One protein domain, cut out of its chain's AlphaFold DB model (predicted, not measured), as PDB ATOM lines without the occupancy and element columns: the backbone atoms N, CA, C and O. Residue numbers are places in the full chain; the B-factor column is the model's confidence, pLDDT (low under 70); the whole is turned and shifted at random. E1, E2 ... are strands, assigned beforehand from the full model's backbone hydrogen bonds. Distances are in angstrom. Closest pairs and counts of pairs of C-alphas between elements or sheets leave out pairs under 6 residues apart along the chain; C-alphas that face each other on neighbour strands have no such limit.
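Overview. This is residues 2 to 78 of the 111 residues of an uncharacterized protein of Elusimicrobia bacterium GWA2_56_46 (UniProt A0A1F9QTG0). Little regular structure: a flat, mostly looped chain with two small two-stranded ribbons, E1 with E4 and E2 with E3, one after the other along its length; residues 30 to 41 stick out beyond the second. The 77 printed residues have no named helix and four strands, E1 to E4, both sheets antiparallel; the class is all strand, with 16 residues in named elements. It is only just loose, close to extended: radius of gyration of the C-alphas 16.8 A, spans 51 by 27 by 14 A.

Along the chain. E1, residues 11 to 15, begins at C-alpha (139.135, 142.274, 111.475); E4, residues 56 to 60, ends at (142.256, 143.212, 114.520); each is 12.5 A long. E2, residues 24 to 26, measures 6.8 A and E3, residues 45 to 47, 6.9 A.

Arrangement. E1 and E4 are antiparallel at 152 degrees; N 12 and O 59 are within hydrogen-bond range, 2.8 A. Hairpin E2 and E3 is antiparallel at 144 degrees, N 25 and O 46 2.9 A apart. E1 and E3 are apart, as are E2 and E4.

Size, cuts and confidence. The farthest C-alphas, of Gln 2 and Gly 38, are 51.0 A apart. The printed part has no cut; link E2 to E3 is long. Residues 27 to 43 and 72 to 78 have pLDDT under 70.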
ATOM      1  N   GLN A   2     129.028 134.409 115.669       85.38
ATOM      2  CA  GLN A   2     129.808 135.401 114.909       85.38
ATOM      3  C   GLN A   2     129.892 136.716 115.693       85.38
ATOM      4  O   GLN A   2     128.900 137.165 116.263       85.38
ATOM      5  N   CYS A   3     131.076 137.328 115.732       83.31
ATOM      6  CA  CYS A   3     131.260 138.625 116.374       83.31
ATOM      7  C   CYS A   3     130.529 139.704 115.554       83.31
ATOM      8  O   CYS A   3     130.869 139.884 114.383       83.31
ATOM      9  N   PRO A   4     129.562 140.446 116.122       81.50
ATOM     10  CA  PRO A   4     128.756 141.401 115.358       81.50
ATOM     11  C   PRO A   4     129.540 142.649 114.932       81.50
ATOM     12  O   PRO A   4     129.213 143.235 113.904       81.50
ATOM     13  N   ASN A   5     130.620 143.007 115.639       77.81
ATOM     14  CA  ASN A   5     131.457 144.156 115.272       77.81
ATOM     15  C   ASN A   5     132.323 143.913 114.034       77.81
ATOM     16  O   ASN A   5     132.501 144.820 113.229       77.81
ATOM     17  N   CYS A   6     132.839 142.698 113.847       84.12
ATOM     18  CA  CYS A   6     133.577 142.334 112.631       84.12
ATOM     19  C   CYS A   6     132.769 141.447 111.676       84.12
ATOM     20  O   CYS A   6     133.303 140.988 110.667       84.12
ATOM     21  N   LYS A   7     131.500 141.173 111.997       85.81
ATOM     22  CA  LYS A   7     130.600 140.269 111.262       85.81
ATOM     23  C   LYS A   7     131.248 138.920 110.927       85.81
ATOM     24  O   LYS A   7     131.119 138.415 109.818       85.81
ATOM     25  N   GLY A   8     132.000 138.361 111.873       87.75
ATOM     26  CA  GLY A   8     132.687 137.084 111.676       87.75
ATOM     27  C   GLY A   8     134.076 137.154 111.037       87.75
ATOM     28  O   GLY A   8     134.760 136.139 111.019       87.75
ATOM     29  N   SER A   9     134.528 138.313 110.547       88.25
ATOM     30  CA  SER A   9     135.808 138.404 109.820       88.25
ATOM     31  C   SER A   9     137.053 138.425 110.714       88.25
ATOM     32  O   SER A   9     138.157 138.224 110.224       88.25
ATOM     33  N   GLY A  10     136.906 138.712 112.011       85.69
ATOM     34  CA  GLY A  10     138.038 138.873 112.934       85.69
ATOM     35  C   GLY A  10     138.773 140.210 112.796       85.69
ATOM     36  O   GLY A  10     139.531 140.594 113.684       85.69
ATOM     37  N   THR A  11     138.495 140.983 111.752       86.06
ATOM     38  CA  THR A  11     139.135 142.274 111.475       86.06
ATOM     39  C   THR A  11     138.101 143.339 111.146       86.06
ATOM     40  O   THR A  11     136.959 143.034 110.821       86.06
ATOM     41  N   TYR A  12     138.470 144.609 111.212       82.81
ATOM     42  CA  TYR A  12     137.657 145.683 110.661       82.81
ATOM     43  C   TYR A  12     138.548 146.652 109.895       82.81
ATOM     44  O   TYR A  12     139.666 146.950 110.314       82.81
ATOM     45  N   ALA A  13     138.057 147.120 108.751       84.88
ATOM     46  CA  ALA A  13     138.693 148.187 107.995       84.88
ATOM     47  C   ALA A  13     138.121 149.527 108.460       84.88
ATOM     48  O   ALA A  13     136.902 149.667 108.594       84.88
ATOM     49  N   GLY A  14     138.975 150.512 108.716       85.50
ATOM     50  CA  GLY A  14     138.497 151.833 109.105       85.50
ATOM     51  C   GLY A  14     139.583 152.757 109.618       85.50
ATOM     52  O   GLY A  14     140.769 152.574 109.351       85.50
ATOM     53  N   LYS A  15     139.150 153.776 110.360       87.00
ATOM     54  CA  LYS A  15     140.050 154.702 111.044       87.00
ATOM     55  C   LYS A  15     140.804 153.972 112.152       87.00
ATOM     56  O   LYS A  15     140.237 153.137 112.860       87.00
ATOM     57  N   CYS A  16     142.077 154.312 112.307       84.06
ATOM     58  CA  CYS A  16     142.888 153.833 113.408       84.06
ATOM     59  C   CYS A  16     142.259 154.300 114.719       84.06
ATOM     60  O   CYS A  16     142.073 155.494 114.939       84.06
ATOM     61  N   TRP A  17     141.943 153.351 115.594       79.88
ATOM     62  CA  TRP A  17     141.312 153.623 116.884       79.88
ATOM     63  C   TRP A  17     142.208 154.452 117.811       79.88
ATOM     64  O   TRP A  17     141.701 155.158 118.674       79.88
ATOM     65  N   LYS A  18     143.533 154.372 117.629       81.56
ATOM     66  CA  LYS A  18     144.503 155.031 118.504       81.56
ATOM     67  C   LYS A  18     144.681 156.512 118.188       81.56
ATOM     68  O   LYS A  18     144.872 157.291 119.107       81.56
ATOM     69  N   CYS A  19     144.640 156.886 116.912       85.94
ATOM     70  CA  CYS A  19     144.785 158.280 116.475       85.94
ATOM     71  C   CYS A  19     143.482 158.858 115.896       85.94
ATOM     72  O   CYS A  19     143.477 159.916 115.281       85.94
ATOM     73  N   GLY A  20     142.372 158.120 115.968       83.81
ATOM     74  CA  GLY A  20     141.075 158.560 115.447       83.81
ATOM     75  C   GLY A  20     141.030 158.843 113.939       83.81
ATOM     76  O   GLY A  20     140.084 159.474 113.471       83.81
ATOM     77  N   GLY A  21     142.016 158.392 113.156       85.19
ATOM     78  CA  GLY A  21     142.102 158.702 111.725       85.19
ATOM     79  C   GLY A  21     143.179 159.702 111.311       85.19
ATOM     80  O   GLY A  21     143.402 159.845 110.116       85.19
ATOM     81  N   SER A  22     143.840 160.389 112.246       86.69
ATOM     82  CA  SER A  22     144.795 161.465 111.923       86.69
ATOM     83  C   SER A  22     146.155 160.986 111.399       86.69
ATOM     84  O   SER A  22     146.881 161.768 110.798       86.69
ATOM     85  N   GLY A  23     146.541 159.740 111.685       84.94
ATOM     86  CA  GLY A  23     147.900 159.238 111.473       84.94
ATOM     87  C   GLY A  23     148.902 159.679 112.546       84.94
ATOM     88  O   GLY A  23     149.941 159.044 112.700       84.94
ATOM     89  N   THR A  24     148.581 160.686 113.359       86.81
ATOM     90  CA  THR A  24     149.485 161.242 114.375       86.81
ATOM     91  C   THR A  24     148.831 161.335 115.753       86.81
ATOM     92  O   THR A  24     147.617 161.472 115.879       86.81
ATOM     93  N   ILE A  25     149.635 161.241 116.810       82.56
ATOM     94  CA  ILE A  25     149.204 161.451 118.197       82.56
ATOM     95  C   ILE A  25     149.923 162.669 118.779       82.56
ATOM     96  O   ILE A  25     151.119 162.860 118.546       82.56
ATOM     97  N   SER A  26     149.195 163.507 119.517       76.81
ATOM     98  CA  SER A  26     149.768 164.652 120.229       76.81
ATOM     99  C   SER A  26     150.146 164.246 121.649       76.81
ATOM    100  O   SER A  26     149.379 163.569 122.330       76.81
ATOM    101  N   TRP A  27     151.311 164.685 122.130       65.38
ATOM    102  CA  TRP A  27     151.734 164.431 123.516       65.38
ATOM    103  C   TRP A  27     150.803 165.034 124.571       65.38
ATOM    104  O   TRP A  27     150.758 164.521 125.686       65.38
ATOM    105  N   ALA A  28     150.031 166.066 124.219       60.31
ATOM    106  CA  ALA A  28     149.038 166.653 125.118       60.31
ATOM    107  C   ALA A  28     147.894 165.680 125.466       60.31
ATOM    108  O   ALA A  28     147.291 165.813 126.520       60.31
ATOM    109  N   GLU A  29     147.625 164.686 124.615       53.94
ATOM    110  CA  GLU A  29     146.556 163.692 124.809       53.94
ATOM    111  C   GLU A  29     147.065 162.393 125.462       53.94
ATOM    112  O   GLU A  29     146.315 161.435 125.616       53.94
ATOM    113  N   GLY A  30     148.363 162.316 125.793       49.03
ATOM    114  CA  GLY A  30     149.001 161.093 126.296       49.03
ATOM    115  C   GLY A  30     149.411 161.122 127.768       49.03
ATOM    116  O   GLY A  30     149.677 160.060 128.327       49.03
ATOM    117  N   PHE A  31     149.501 162.302 128.389       49.97
ATOM    118  CA  PHE A  31     149.972 162.457 129.765       49.97
ATOM    119  C   PHE A  31     149.330 163.681 130.436       49.97
ATOM    120  O   PHE A  31     149.775 164.806 130.230       49.97
ATOM    121  N   ASP A  32     148.351 163.455 131.317       50.94
ATOM    122  CA  ASP A  32     147.650 164.488 132.105       50.94
ATOM    123  C   ASP A  32     148.523 165.291 133.098       50.94
ATOM    124  O   ASP A  32     148.007 166.100 133.863       50.94
ATOM    125  N   ASN A  33     149.844 165.091 133.160       47.47
ATOM    126  CA  ASN A  33     150.657 165.572 134.289       47.47
ATOM    127  C   ASN A  33     151.996 166.201 133.878       47.47
ATOM    128  O   ASN A  33     153.051 165.787 134.351       47.47
ATOM    129  N   PHE A  34     151.983 167.213 133.006       49.53
ATOM    130  CA  PHE A  34     153.194 168.001 132.710       49.53
ATOM    131  C   PHE A  34     153.039 169.519 132.867       49.53
ATOM    132  O   PHE A  34     153.921 170.275 132.462       49.53
ATOM    133  N   SER A  35     151.974 169.984 133.529       52.69
ATOM    134  CA  SER A  35     151.879 171.386 133.959       52.69
ATOM    135  C   SER A  35     152.921 171.756 135.029       52.69
ATOM    136  O   SER A  35     153.191 172.936 135.226       52.69
ATOM    137  N   GLU A  36     153.562 170.774 135.674       54.12
ATOM    138  CA  GLU A  36     154.513 171.012 136.770       54.12
ATOM    139  C   GLU A  36     155.952 171.325 136.301       54.12
ATOM    140  O   GLU A  36     156.722 171.928 137.043       54.12
ATOM    141  N   PHE A  37     156.319 171.004 135.052       53.16
ATOM    142  CA  PHE A  37     157.697 171.182 134.549       53.16
ATOM    143  C   PHE A  37     157.912 172.403 133.642       53.16
ATOM    144  O   PHE A  37     158.995 172.566 133.081       53.16
ATOM    145  N   GLY A  38     156.918 173.285 133.492       48.25
ATOM    146  CA  GLY A  38     157.102 174.584 132.827       48.25
ATOM    147  C   GLY A  38     157.516 174.517 131.349       48.25
ATOM    148  O   GLY A  38     158.015 175.504 130.806       48.25
ATOM    149  N   ILE A  39     157.317 173.378 130.677       51.25
ATOM    150  CA  ILE A  39     157.604 173.250 129.249       51.25
ATOM    151  C   ILE A  39     156.407 173.807 128.471       51.25
ATOM    152  O   ILE A  39     155.498 173.078 128.090       51.25
ATOM    153  N   ASN A  40     156.425 175.119 128.220       51.12
ATOM    154  CA  ASN A  40     155.639 175.751 127.156       51.12
ATOM    155  C   ASN A  40     156.225 175.324 125.800       51.12
ATOM    156  O   ASN A  40     156.968 176.071 125.169       51.12
ATOM    157  N   GLY A  41     155.989 174.076 125.407       54.69
ATOM    158  CA  GLY A  41     156.376 173.555 124.102       54.69
ATOM    159  C   GLY A  41     155.144 173.365 123.234       54.69
ATOM    160  O   GLY A  41     154.132 172.860 123.719       54.69
ATOM    161  N   ASP A  42     155.239 173.735 121.956       58.41
ATOM    162  CA  ASP A  42     154.219 173.390 120.968       58.41
ATOM    163  C   ASP A  42     153.924 171.883 121.025       58.41
ATOM    164  O   ASP A  42     154.858 171.081 121.185       58.41
ATOM    165  N   PRO A  43     152.648 171.472 120.903       63.06
ATOM    166  CA  PRO A  43     152.271 170.069 120.941       63.06
ATOM    167  C   PRO A  43     153.029 169.316 119.850       63.06
ATOM    168  O   PRO A  43     152.768 169.463 118.656       63.06
ATOM    169  N   ARG A  44     154.008 168.506 120.262       70.31
ATOM    170  CA  ARG A  44     154.755 167.673 119.326       70.31
ATOM    171  C   ARG A  44     153.840 166.540 118.871       70.31
ATOM    172  O   ARG A  44     153.340 165.770 119.694       70.31
ATOM    173  N   GLN A  45     153.620 166.472 117.563       78.88
ATOM    174  CA  GLN A  45     152.920 165.368 116.922       78.88
ATOM    175  C   GLN A  45     153.913 164.254 116.601       78.88
ATOM    176  O   GLN A  45     155.003 164.515 116.092       78.88
ATOM    177  N   PHE A  46     153.524 163.018 116.891       84.25
ATOM    178  CA  PHE A  46     154.309 161.825 116.596       84.25
ATOM    179  C   PHE A  46     153.499 160.888 115.720       84.25
ATOM    180  O   PHE A  46     152.271 160.858 115.796       84.25
ATOM    181  N   GLU A  47     154.198 160.103 114.911       87.12
ATOM    182  CA  GLU A  47     153.591 159.060 114.094       87.12
ATOM    183  C   GLU A  47     152.833 158.064 114.973       87.12
ATOM    184  O   GLU A  47     153.317 157.628 116.021       87.12
ATOM    185  N   CYS A  48     151.618 157.702 114.564       85.31
ATOM    186  CA  CYS A  48     150.827 156.739 115.308       85.31
ATOM    187  C   CYS A  48     151.464 155.343 115.176       85.31
ATOM    188  O   CYS A  48     151.458 154.781 114.079       85.31
ATOM    189  N   PRO A  49     151.917 154.711 116.273       84.56
ATOM    190  CA  PRO A  49     152.618 153.426 116.209       84.56
ATOM    191  C   PRO A  49     151.714 152.261 115.778       84.56
ATOM    192  O   PRO A  49     152.200 151.175 115.484       84.56
ATOM    193  N   VAL A  50     150.393 152.469 115.763       82.81
ATOM    194  CA  VAL A  50     149.400 151.446 115.401       82.81
ATOM    195  C   VAL A  50     149.111 151.435 113.902       82.81
ATOM    196  O   VAL A  50     148.840 150.373 113.350       82.81
ATOM    197  N   CYS A  51     149.135 152.595 113.241       84.81
ATOM    198  CA  CYS A  51     148.841 152.704 111.807       84.81
ATOM    199  C   CYS A  51     150.008 153.231 110.967       84.81
ATOM    200  O   CYS A  51     149.848 153.350 109.761       84.81
ATOM    201  N   GLY A  52     151.157 153.543 111.574       85.50
ATOM    202  CA  GLY A  52     152.343 154.008 110.854       85.50
ATOM    203  C   GLY A  52     152.069 155.255 110.018       85.50
ATOM    204  O   GLY A  52     152.410 155.280 108.845       85.50
ATOM    205  N   SER A  53     151.398 156.252 110.600       87.31
ATOM    206  CA  SER A  53     151.058 157.526 109.937       87.31
ATOM    207  C   SER A  53     149.919 157.488 108.911       87.31
ATOM    208  O   SER A  53     149.428 158.544 108.530       87.31
ATOM    209  N   GLU A  54     149.407 156.314 108.535       89.69
ATOM    210  CA  GLU A  54     148.318 156.196 107.547       89.69
ATOM    211  C   GLU A  54     146.959 156.681 108.075       89.69
ATOM    212  O   GLU A  54     146.047 157.010 107.316       89.69
ATOM    213  N   GLY A  55     146.757 156.642 109.396       84.31
ATOM    214  CA  GLY A  55     145.487 156.982 110.041       84.31
ATOM    215  C   GLY A  55     144.351 155.992 109.765       84.31
ATOM    216  O   GLY A  55     143.357 155.973 110.487       84.31
ATOM    217  N   THR A  56     144.487 155.106 108.784       88.50
ATOM    218  CA  THR A  56     143.495 154.099 108.407       88.50
ATOM    219  C   THR A  56     144.165 152.751 108.170       88.50
ATOM    220  O   THR A  56     145.381 152.665 108.033       88.50
ATOM    221  N   GLY A  57     143.388 151.672 108.203       86.75
ATOM    222  CA  GLY A  57     143.930 150.336 107.994       86.75
ATOM    223  C   GLY A  57     142.940 149.223 108.287       86.75
ATOM    224  O   GLY A  57     141.774 149.461 108.617       86.75
ATOM    225  N   ILE A  58     143.432 147.994 108.155       87.12
ATOM    226  CA  ILE A  58     142.741 146.790 108.609       87.12
ATOM    227  C   ILE A  58     143.280 146.467 109.996       87.12
ATOM    228  O   ILE A  58     144.459 146.161 110.157       87.12
ATOM    229  N   PHE A  59     142.411 146.541 110.996       84.62
ATOM    230  CA  PHE A  59     142.771 146.312 112.386       84.62
ATOM    231  C   PHE A  59     142.107 145.047 112.906       84.62
ATOM    232  O   PHE A  59     140.968 144.720 112.561       84.62
ATOM    233  N   THR A  60     142.815 144.342 113.783       85.56
ATOM    234  CA  THR A  60     142.256 143.212 114.520       85.56
ATOM    235  C   THR A  60     141.050 143.679 115.326       85.56
ATOM    236  O   THR A  60     141.109 144.686 116.038       85.56
ATOM    237  N   CYS A  61     139.940 142.951 115.216       84.62
ATOM    238  CA  CYS A  61     138.737 143.256 115.969       84.62
ATOM    239  C   CYS A  61     139.018 143.076 117.458       84.62
ATOM    240  O   CYS A  61     139.267 141.966 117.913       84.62
ATOM    241  N   GLN A  62     138.944 144.167 118.217       81.56
ATOM    242  CA  GLN A  62     139.262 144.172 119.649       81.56
ATOM    243  C   GLN A  62     138.249 143.387 120.493       81.56
ATOM    244  O   GLN A  62     138.544 143.030 121.621       81.56
ATOM    245  N   VAL A  63     137.063 143.095 119.948       81.25
ATOM    246  CA  VAL A  63     136.012 142.359 120.670       81.25
ATOM    247  C   VAL A  63     136.216 140.852 120.610       81.25
ATOM    248  O   VAL A  63     135.913 140.151 121.567       81.25
ATOM    249  N   CYS A  64     136.709 140.341 119.484       86.62
ATOM    250  CA  CYS A  64     136.983 138.913 119.317       86.62
ATOM    251  C   CYS A  64     138.484 138.601 119.247       86.62
ATOM    252  O   CYS A  64     138.863 137.455 119.037       86.62
ATOM    253  N   HIS A  65     139.340 139.615 119.380       85.94
ATOM    254  CA  HIS A  65     140.795 139.522 119.254       85.94
ATOM    255  C   HIS A  65     141.260 138.771 117.994       85.94
ATOM    256  O   HIS A  65     142.232 138.023 118.028       85.94
ATOM    257  N   GLY A  66     140.560 138.954 116.871       85.75
ATOM    258  CA  GLY A  66     140.911 138.290 115.611       85.75
ATOM    259  C   GLY A  66     140.232 136.946 115.370       85.75
ATOM    260  O   GLY A  66     140.273 136.454 114.249       85.75
ATOM    261  N   SER A  67     139.553 136.367 116.362       89.12
ATOM    262  CA  SER A  67     138.943 135.038 116.214       89.12
ATOM    263  C   SER A  67     137.706 135.025 115.305       89.12
ATOM    264  O   SER A  67     137.256 133.966 114.880       89.12
ATOM    265  N   GLY A  68     137.097 136.191 115.059       86.19
ATOM    266  CA  GLY A  68     135.825 136.311 114.340       86.19
ATOM    267  C   GLY A  68     134.611 135.819 115.138       86.19
ATOM    268  O   GLY A  68     133.471 136.048 114.731       86.19
ATOM    269  N   ALA A  69     134.813 135.224 116.312       87.50
ATOM    270  CA  ALA A  69     133.757 134.647 117.125       87.50
ATOM    271  C   ALA A  69     133.820 135.135 118.575       87.50
ATOM    272  O   ALA A  69     134.871 135.454 119.118       87.50
ATOM    273  N   VAL A  70     132.659 135.194 119.208       84.12
ATOM    274  CA  VAL A  70     132.509 135.500 120.632       84.12
ATOM    275  C   VAL A  70     131.671 134.402 121.269       84.12
ATOM    276  O   VAL A  70     130.708 133.907 120.664       84.12
ATOM    277  N   GLU A  71     132.085 133.978 122.458       75.69
ATOM    278  CA  GLU A  71     131.459 132.867 123.181       75.69
ATOM    279  C   GLU A  71     130.184 133.321 123.901       75.69
ATOM    280  O   GLU A  71     129.194 132.601 123.885       75.69
ATOM    281  N   ASN A  72     130.160 134.559 124.413       67.06
ATOM    282  CA  ASN A  72     128.998 135.172 125.057       67.06
ATOM    283  C   ASN A  72     128.876 136.642 124.640       67.06
ATOM    284  O   ASN A  72     129.601 137.499 125.143       67.06
ATOM    285  N   TYR A  73     127.959 136.954 123.718       58.81
ATOM    286  CA  TYR A  73     127.648 138.346 123.389       58.81
ATOM    287  C   TYR A  73     126.560 138.855 124.338       58.81
ATOM    288  O   TYR A  73     125.372 138.791 124.033       58.81
ATOM    289  N   SER A  74     126.957 139.313 125.527       53.09
ATOM    290  CA  SER A  74     126.045 140.072 126.381       53.09
ATOM    291  C   SER A  74     125.859 141.453 125.756       53.09
ATOM    292  O   SER A  74     126.827 142.197 125.594       53.09
ATOM    293  N   ALA A  75     124.622 141.804 125.394       52.81
ATOM    294  CA  ALA A  75     124.267 143.105 124.811       52.81
ATOM    295  C   ALA A  75     124.606 144.309 125.722       52.81
ATOM    296  O   ALA A  75     124.516 145.448 125.284       52.81
ATOM    297  N   ASN A  76     125.060 144.055 126.956       47.00
ATOM    298  CA  ASN A  76     125.614 145.046 127.878       47.00
ATOM    299  C   ASN A  76     127.088 145.407 127.623       47.00
ATOM    300  O   ASN A  76     127.674 146.157 128.401       47.00
ATOM    301  N   ASN A  77     127.710 144.929 126.541       46.56
ATOM    302  CA  ASN A  77     129.058 145.361 126.159       46.56
ATOM    303  C   ASN A  77     129.064 146.739 125.453       46.56
ATOM    304  O   ASN A  77     129.799 146.956 124.494       46.56
ATOM    305  N   THR A  78     128.211 147.666 125.907       45.69
ATOM    306  CA  THR A  78     128.262 149.100 125.571       45.69
ATOM    307  C   THR A  78     129.370 149.827 126.329       45.69
ATOM    308  O   THR A  78     129.729 150.940 125.962       45.69
TER     309      THR A  78